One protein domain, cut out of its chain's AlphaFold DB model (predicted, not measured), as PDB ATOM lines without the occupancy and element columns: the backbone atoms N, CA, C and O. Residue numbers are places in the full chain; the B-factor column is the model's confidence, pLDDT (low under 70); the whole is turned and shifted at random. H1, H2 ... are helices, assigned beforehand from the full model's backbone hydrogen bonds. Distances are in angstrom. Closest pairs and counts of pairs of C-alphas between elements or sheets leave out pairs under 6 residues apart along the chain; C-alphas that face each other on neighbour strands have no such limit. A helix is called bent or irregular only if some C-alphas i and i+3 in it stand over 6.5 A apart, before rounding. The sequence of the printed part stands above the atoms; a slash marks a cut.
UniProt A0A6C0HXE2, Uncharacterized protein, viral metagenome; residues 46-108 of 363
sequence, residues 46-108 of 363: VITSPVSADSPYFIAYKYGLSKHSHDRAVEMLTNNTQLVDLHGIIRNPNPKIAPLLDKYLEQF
ATOM      1  N   VAL A  46     141.073 153.681 100.011       44.91
ATOM      2  CA  VAL A  46     141.853 152.569 100.567       44.91
ATOM      3  C   VAL A  46     141.096 152.144 101.821       44.91
ATOM      4  O   VAL A  46     141.091 152.892 102.798       44.91
ATOM      5  N   ILE A  47     140.418 150.995 101.804       44.91
ATOM      6  CA  ILE A  47     139.833 150.458 103.033       44.91
ATOM      7  C   ILE A  47     140.999 150.140 103.975       44.91
ATOM      8  O   ILE A  47     141.738 149.171 103.808       44.91
ATOM      9  N   THR A  48     141.203 151.037 104.938       43.44
ATOM     10  CA  THR A  48     142.312 151.015 105.896       43.44
ATOM     11  C   THR A  48     142.090 150.036 107.041       43.44
ATOM     12  O   THR A  48     142.973 149.893 107.881       43.44
ATOM     13  N   SER A  49     140.923 149.391 107.116       47.53
ATOM     14  CA  SER A  49     140.644 148.404 108.155       47.53
ATOM     15  C   SER A  49     141.408 147.114 107.850       47.53
ATOM     16  O   SER A  49     141.146 146.498 106.813       47.53
ATOM     17  N   PRO A  50     142.352 146.697 108.713       55.53
ATOM     18  CA  PRO A  50     143.087 145.459 108.516       55.53
ATOM     19  C   PRO A  50     142.105 144.290 108.492       55.53
ATOM     20  O   PRO A  50     141.313 144.110 109.417       55.53
ATOM     21  N   VAL A  51     142.171 143.479 107.441       61.12
ATOM     22  CA  VAL A  51     141.563 142.151 107.465       61.12
ATOM     23  C   VAL A  51     142.301 141.342 108.537       61.12
ATOM     24  O   VAL A  51     143.534 141.362 108.571       61.12
ATOM     25  N   SER A  52     141.567 140.669 109.432       67.44
ATOM     26  CA  SER A  52     142.184 139.804 110.450       67.44
ATOM     27  C   SER A  52     143.122 138.791 109.788       67.44
ATOM     28  O   SER A  52     142.794 138.258 108.727       67.44
ATOM     29  N   ALA A  53     144.262 138.502 110.420       67.94
ATOM     30  CA  ALA A  53     145.222 137.515 109.921       67.94
ATOM     31  C   ALA A  53     144.598 136.116 109.756       67.94
ATOM     32  O   ALA A  53     145.030 135.356 108.893       67.94
ATOM     33  N   ASP A  54     143.549 135.821 110.527       71.56
ATOM     34  CA  ASP A  54     142.811 134.552 110.488       71.56
ATOM     35  C   ASP A  54     141.749 134.506 109.375       71.56
ATOM     36  O   ASP A  54     141.072 133.497 109.182       71.56
ATOM     37  N   SER A  55     141.557 135.604 108.638       72.12
ATOM     38  CA  SER A  55     140.586 135.657 107.552       72.12
ATOM     39  C   SER A  55     141.097 134.912 106.316       72.12
ATOM     40  O   SER A  55     142.231 135.154 105.887       72.12
ATOM     41  N   PRO A  56     140.243 134.129 105.626       70.19
ATOM     42  CA  PRO A  56     140.606 133.524 104.344       70.19
ATOM     43  C   PRO A  56     140.962 134.572 103.271       70.19
ATOM     44  O   PRO A  56     141.652 134.267 102.301       70.19
ATOM     45  N   TYR A  57     140.555 135.833 103.459       73.00
ATOM     46  CA  TYR A  57     140.812 136.930 102.526       73.00
ATOM     47  C   TYR A  57     142.135 137.664 102.771       73.00
ATOM     48  O   TYR A  57     142.505 138.534 101.980       73.00
ATOM     49  N   PHE A  58     142.877 137.334 103.833       73.19
ATOM     50  CA  PHE A  58     144.085 138.072 104.209       73.19
ATOM     51  C   PHE A  58     145.174 138.031 103.122       73.19
ATOM     52  O   PHE A  58     145.824 139.040 102.841       73.19
ATOM     53  N   ILE A  59     145.330 136.893 102.436       76.50
ATOM     54  CA  ILE A  59     146.282 136.746 101.321       76.50
ATOM     55  C   ILE A  59     145.890 137.656 100.147       76.50
ATOM     56  O   ILE A  59     146.730 138.384  99.615       76.50
ATOM     57  N   ALA A  60     144.607 137.658  99.773       74.50
ATOM     58  CA  ALA A  60     144.091 138.499  98.695       74.50
ATOM     59  C   ALA A  60     144.223 139.994  99.027       74.50
ATOM     60  O   ALA A  60     144.602 140.786  98.162       74.50
ATOM     61  N   TYR A  61     143.998 140.365 100.290       80.31
ATOM     62  CA  TYR A  61     144.213 141.720 100.791       80.31
ATOM     63  C   TYR A  61     145.675 142.155 100.644       80.31
ATOM     64  O   TYR A  61     145.942 143.198 100.048       80.31
ATOM     65  N   LYS A  62     146.635 141.344 101.113       86.00
ATOM     66  CA  LYS A  62     148.068 141.651 100.985       86.00
ATOM     67  C   LYS A  62     148.486 141.847  99.531       86.00
ATOM     68  O   LYS A  62     149.183 142.812  99.207       86.00
ATOM     69  N   TYR A  63     148.042 140.948  98.655       84.44
ATOM     70  CA  TYR A  63     148.291 141.041  97.221       84.44
ATOM     71  C   TYR A  63     147.695 142.324  96.623       84.44
ATOM     72  O   TYR A  63     148.389 143.053  95.910       84.44
ATOM     73  N   GLY A  64     146.434 142.622  96.952       79.50
ATOM     74  CA  GLY A  64     145.707 143.813  96.514       79.50
ATOM     75  C   GLY A  64     146.379 145.113  96.945       79.50
ATOM     76  O   GLY A  64     146.611 145.981  96.108       79.50
ATOM     77  N   LEU A  65     146.767 145.207  98.218       86.31
ATOM     78  CA  LEU A  65     147.496 146.348  98.764       86.31
ATOM     79  C   LEU A  65     148.873 146.500  98.100       86.31
ATOM     80  O   LEU A  65     149.250 147.600  97.708       86.31
ATOM     81  N   SER A  66     149.600 145.395  97.916       91.94
ATOM     82  CA  SER A  66     150.963 145.406  97.368       91.94
ATOM     83  C   SER A  66     151.033 145.824  95.901       91.94
ATOM     84  O   SER A  66     151.983 146.502  95.513       91.94
ATOM     85  N   LYS A  67     150.031 145.469  95.084       89.94
ATOM     86  CA  LYS A  67     149.952 145.897  93.673       89.94
ATOM     87  C   LYS A  67     149.407 147.318  93.488       89.94
ATOM     88  O   LYS A  67     149.402 147.822  92.368       89.94
ATOM     89  N   HIS A  68     148.899 147.943  94.549       86.62
ATOM     90  CA  HIS A  68     148.163 149.196  94.452       86.62
ATOM     91  C   HIS A  68     149.089 150.388  94.189       86.62
ATOM     92  O   HIS A  68     150.018 150.651  94.951       86.62
ATOM     93  N   SER A  69     148.808 151.154  93.138       87.44
ATOM     94  CA  SER A  69     149.679 152.234  92.662       87.44
ATOM     95  C   SER A  69     149.616 153.525  93.488       87.44
ATOM     96  O   SER A  69     150.422 154.423  93.275       87.44
ATOM     97  N   HIS A  70     148.674 153.663  94.419       87.12
ATOM     98  CA  HIS A  70     148.506 154.898  95.196       87.12
ATOM     99  C   HIS A  70     149.575 155.062  96.291       87.12
ATOM    100  O   HIS A  70     149.862 154.123  97.030       87.12
ATOM    101  N   ASP A  71     150.087 156.283  96.477       88.38
ATOM    102  CA  ASP A  71     151.156 156.608  97.438       88.38
ATOM    103  C   ASP A  71     150.868 156.133  98.866       88.38
ATOM    104  O   ASP A  71     151.716 155.511  99.498       88.38
ATOM    105  N   ARG A  72     149.645 156.366  99.356       85.88
ATOM    106  CA  ARG A  72     149.194 155.891 100.675       85.88
ATOM    107  C   ARG A  72     149.322 154.372 100.852       85.88
ATOM    108  O   ARG A  72     149.655 153.919 101.940       85.88
ATOM    109  N   ALA A  73     149.084 153.582  99.802       87.38
ATOM    110  CA  ALA A  73     149.274 152.134  99.873       87.38
ATOM    111  C   ALA A  73     150.765 151.787 100.013       87.38
ATOM    112  O   ALA A  73     151.132 150.973 100.858       87.38
ATOM    113  N   VAL A  74     151.635 152.465  99.257       92.25
ATOM    114  CA  VAL A  74     153.096 152.301  99.359       92.25
ATOM    115  C   VAL A  74     153.615 152.707 100.742       92.25
ATOM    116  O   VAL A  74     154.438 152.001 101.327       92.25
ATOM    117  N   GLU A  75     153.105 153.802 101.307       91.81
ATOM    118  CA  GLU A  75     153.417 154.241 102.670       91.81
ATOM    119  C   GLU A  75     152.989 153.193 103.707       91.81
ATOM    120  O   GLU A  75     153.778 152.818 104.577       91.81
ATOM    121  N   MET A  76     151.776 152.643 103.579       90.75
ATOM    122  CA  MET A  76     151.304 151.567 104.451       90.75
ATOM    123  C   MET A  76     152.213 150.339 104.394       90.75
ATOM    124  O   MET A  76     152.563 149.818 105.450       90.75
ATOM    125  N   LEU A  77     152.627 149.898 103.202       93.69
ATOM    126  CA  LEU A  77     153.552 148.770 103.028       93.69
ATOM    127  C   LEU A  77     154.929 149.054 103.640       93.69
ATOM    128  O   LEU A  77     155.533 148.170 104.246       93.69
ATOM    129  N   THR A  78     155.403 150.295 103.516       93.50
ATOM    130  CA  THR A  78     156.680 150.744 104.090       93.50
ATOM    131  C   THR A  78     156.657 150.675 105.614       93.50
ATOM    132  O   THR A  78     157.603 150.172 106.221       93.50
ATOM    133  N   ASN A  79     155.546 151.095 106.222       92.00
ATOM    134  CA  ASN A  79     155.348 151.071 107.671       92.00
ATOM    135  C   ASN A  79     154.940 149.684 108.209       92.00
ATOM    136  O   ASN A  79     155.071 149.433 109.403       92.00
ATOM    137  N   ASN A  80     154.460 148.778 107.350       90.81
ATOM    138  CA  ASN A  80     153.906 147.474 107.729       90.81
ATOM    139  C   ASN A  80     154.437 146.357 106.824       90.81
ATOM    140  O   ASN A  80     153.732 145.805 105.977       90.81
ATOM    141  N   THR A  81     155.694 145.980 107.025       90.19
ATOM    142  CA  THR A  81     156.413 145.027 106.164       90.19
ATOM    143  C   THR A  81     155.800 143.626 106.128       90.19
ATOM    144  O   THR A  81     156.011 142.877 105.179       90.19
ATOM    145  N   GLN A  82     155.015 143.262 107.142       89.06
ATOM    146  CA  GLN A  82     154.240 142.022 107.203       89.06
ATOM    147  C   GLN A  82     153.103 141.970 106.171       89.06
ATOM    148  O   GLN A  82     152.667 140.881 105.791       89.06
ATOM    149  N   LEU A  83     152.634 143.131 105.697       89.94
ATOM    150  CA  LEU A  83     151.583 143.242 104.684       89.94
ATOM    151  C   LEU A  83     152.121 143.121 103.256       89.94
ATOM    152  O   LEU A  83     151.331 142.938 102.333       89.94
ATOM    153  N   VAL A  84     153.443 143.162 103.072       94.00
ATOM    154  CA  VAL A  84     154.054 143.030 101.750       94.00
ATOM    155  C   VAL A  84     153.807 141.632 101.193       94.00
ATOM    156  O   VAL A  84     154.065 140.608 101.837       94.00
ATOM    157  N   ASP A  85     153.302 141.615  99.968       94.31
ATOM    158  CA  ASP A  85     153.215 140.461  99.094       94.31
ATOM    159  C   ASP A  85     154.150 140.664  97.894       94.31
ATOM    160  O   ASP A  85     154.058 141.657  97.164       94.31
ATOM    161  N   LEU A  86     155.061 139.710  97.685       96.06
ATOM    162  CA  LEU A  86     156.090 139.809  96.649       96.06
ATOM    163  C   LEU A  86     155.517 139.690  95.230       96.06
ATOM    164  O   LEU A  86     156.098 140.234  94.294       96.06
ATOM    165  N   HIS A  87     154.382 139.013  95.036       92.69
ATOM    166  CA  HIS A  87     153.725 138.952  93.730       92.69
ATOM    167  C   HIS A  87     152.976 140.244  93.401       92.69
ATOM    168  O   HIS A  87     152.874 140.602  92.225       92.69
ATOM    169  N   GLY A  88     152.454 140.931  94.414       92.06
ATOM    170  CA  GLY A  88     151.812 142.229  94.272       92.06
ATOM    171  C   GLY A  88     152.826 143.337  94.011       92.06
ATOM    172  O   GLY A  88     152.652 144.097  93.063       92.06
ATOM    173  N   ILE A  89     153.921 143.395  94.777       95.88
ATOM    174  CA  ILE A  89     154.871 144.516  94.685       95.88
ATOM    175  C   ILE A  89     155.561 144.616  93.319       95.88
ATOM    176  O   ILE A  89     155.764 145.710  92.805       95.88
ATOM    177  N   ILE A  90     155.838 143.481  92.669       96.06
ATOM    178  CA  ILE A  90     156.444 143.444  91.325       96.06
ATOM    179  C   ILE A  90     155.467 143.822  90.201       96.06
ATOM    180  O   ILE A  90     155.859 143.896  89.038       96.06
ATOM    181  N   ARG A  91     154.187 144.014  90.540       91.94
ATOM    182  CA  ARG A  91     153.130 144.538  89.664       91.94
ATOM    183  C   ARG A  91     152.739 145.967  90.037       91.94
ATOM    184  O   ARG A  91     151.753 146.474  89.516       91.94
ATOM    185  N   ASN A  92     153.459 146.596  90.962       92.56
ATOM    186  CA  ASN A  92     153.167 147.952  91.386       92.56
ATOM    187  C   ASN A  92     153.878 148.951  90.456       92.56
ATOM    188  O   ASN A  92     155.108 148.929  90.375       92.56
ATOM    189  N   PRO A  93     153.145 149.832  89.752       92.44
ATOM    190  CA  PRO A  93     153.754 150.808  88.854       92.44
ATOM    191  C   PRO A  93     154.293 152.051  89.579       92.44
ATOM    192  O   PRO A  93     154.942 152.879  88.942       92.44
ATOM    193  N   ASN A  94     154.012 152.229  90.877       94.75
ATOM    194  CA  ASN A  94     154.381 153.440  91.604       94.75
ATOM    195  C   ASN A  94     155.899 153.501  91.838       94.75
ATOM    196  O   ASN A  94     156.423 152.629  92.518       94.75
ATOM    197  N   PRO A  95     156.622 154.542  91.392       96.81
ATOM    198  CA  PRO A  95     158.075 154.633  91.559       96.81
ATOM    199  C   PRO A  95     158.561 154.620  93.022       96.81
ATOM    200  O   PRO A  95     159.696 154.219  93.284       96.81
ATOM    201  N   LYS A  96     157.720 154.991  93.996       97.25
ATOM    202  CA  LYS A  96     158.061 154.982  95.431       97.25
ATOM    203  C   LYS A  96     158.240 153.578  96.015       97.25
ATOM    204  O   LYS A  96     158.729 153.462  97.133       97.25
ATOM    205  N   ILE A  97     157.892 152.514  95.286       97.06
ATOM    206  CA  ILE A  97     158.125 151.127  95.724       97.06
ATOM    207  C   ILE A  97     159.582 150.676  95.595       97.06
ATOM    208  O   ILE A  97     159.925 149.629  96.138       97.06
ATOM    209  N   ALA A  98     160.444 151.427  94.898       98.00
ATOM    210  CA  ALA A  98     161.826 151.012  94.641       98.00
ATOM    211  C   ALA A  98     162.600 150.582  95.911       98.00
ATOM    212  O   ALA A  98     163.163 149.488  95.895       98.00
ATOM    213  N   PRO A  99     162.548 151.315  97.049       97.62
ATOM    214  CA  PRO A  99     163.229 150.889  98.276       97.62
ATOM    215  C   PRO A  99     162.720 149.555  98.833       97.62
ATOM    216  O   PRO A  99     163.467 148.818  99.475       97.62
ATOM    217  N   LEU A 100     161.443 149.228  98.610       97.62
ATOM    218  CA  LEU A 100     160.893 147.939  99.013       97.62
ATOM    219  C   LEU A 100     161.399 146.818  98.097       97.62
ATOM    220  O   LEU A 100     161.741 145.758  98.608       97.62
ATOM    221  N   LEU A 101     161.517 147.033  96.782       98.19
ATOM    222  CA  LEU A 101     162.136 146.030  95.903       98.19
ATOM    223  C   LEU A 101     163.558 145.694  96.363       98.19
ATOM    224  O   LEU A 101     163.874 144.519  96.537       98.19
ATOM    225  N   ASP A 102     164.365 146.719  96.644       97.62
ATOM    226  CA  ASP A 102     165.735 146.550  97.138       97.62
ATOM    227  C   ASP A 102     165.754 145.789  98.476       97.62
ATOM    228  O   ASP A 102     166.526 144.846  98.661       97.62
ATOM    229  N   LYS A 103     164.844 146.130  99.397       97.50
ATOM    230  CA  LYS A 103     164.709 145.459 100.699       97.50
ATOM    231  C   LYS A 103     164.422 143.960 100.584       97.50
ATOM    232  O   LYS A 103     164.882 143.187 101.425       97.50
ATOM    233  N   TYR A 104     163.641 143.549  99.588       97.81
ATOM    234  CA  TYR A 104     163.224 142.158  99.394       97.81
ATOM    235  C   TYR A 104     164.039 141.420  98.318       97.81
ATOM    236  O   TYR A 104     163.680 140.292  97.974       97.81
ATOM    237  N   LEU A 105     165.147 141.999  97.835       97.94
ATOM    238  CA  LEU A 105     165.967 141.470  96.735       97.94
ATOM    239  C   LEU A 105     166.263 139.966  96.869       97.94
ATOM    240  O   LEU A 105     165.991 139.191  95.953       97.94
ATOM    241  N   GLU A 106     166.760 139.539  98.030       97.50
ATOM    242  CA  GLU A 106     167.171 138.146  98.268       97.50
ATOM    243  C   GLU A 106     165.994 137.176  98.497       97.50
ATOM    244  O   GLU A 106     166.185 135.963  98.550       97.50
ATOM    245  N   GLN A 107     164.761 137.678  98.608       97.62
ATOM    246  CA  GLN A 107     163.555 136.851  98.767       97.62
ATOM    247  C   GLN A 107     162.876 136.543  97.425       97.62
ATOM    248  O   GLN A 107     162.007 135.664  97.343       97.62
ATOM    249  N   PHE A 108     163.266 137.233  96.350       97.50
ATOM    250  CA  PHE A 108     162.700 137.000  95.029       97.50
ATOM    251  C   PHE A 108     163.150 135.659  94.444       97.50
ATOM    252  O   PHE A 108     164.280 135.463  94.007       97.50
TER     253      PHE A 108
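AT A GLANCE: This is residues 46 to 108 of the 363 residues of an uncharacterized protein of viral metagenome (UniProt A0A6C0HXE2). Two short helices, H2 and H4, lie side by side, while H1 is steeply turned to H2 and has the small H3 packed on it. Before H1 a long unnamed stretch, residues 46 to 57, runs round the far side, and residues 52 to 57 stick out. The printed part has 63 residues, is all helix, with H1, H2, H3, H4 holding 31, under half, and is compact: radius of gyration of the C-alphas 11.0 A, spans 29 by 23 by 19 A.

IN THESE COORDINATES: H1, residues 58 to 66, begins at C-alpha 58 (144.085, 138.072, 104.209) and is 12.2 A long. H2, residues 71 to 79, is 12.4 A. H3 is residues 86 to 89. H4, residues 95 to 103, is 14.6 A, ends at C-alpha 103 (164.709, 145.459, 100.699), and is irregular: C-alphas 96 and 99 are 7.2 A apart.

HOW THE PARTS SIT: H1 touches H2 at a steep tilt of 60 degrees, opposite ways; their closest C-alphas, Leu 65 and Ala 73, are 6.2 A apart. H1 touches H3, closest C-alphas Ser 66 and Gly 88, 4.5 A. H2 touches H4 at a shallow tilt of 18 degrees, the same way, closest C-alphas Val 74 and Ile 97, 6.3 A. H1 and H4 are apart. Every O i to N i+4 pair is within hydrogen-bond range in H1 and H2, 3 of 5 in H4; H3 is too short for one.

THE WHOLE: The farthest C-alphas, Asp 54 and Pro 95, are 31.5 A apart. The printed part has no cut, no link between helices is long, and residues 46 to 53 have pLDDT under 70.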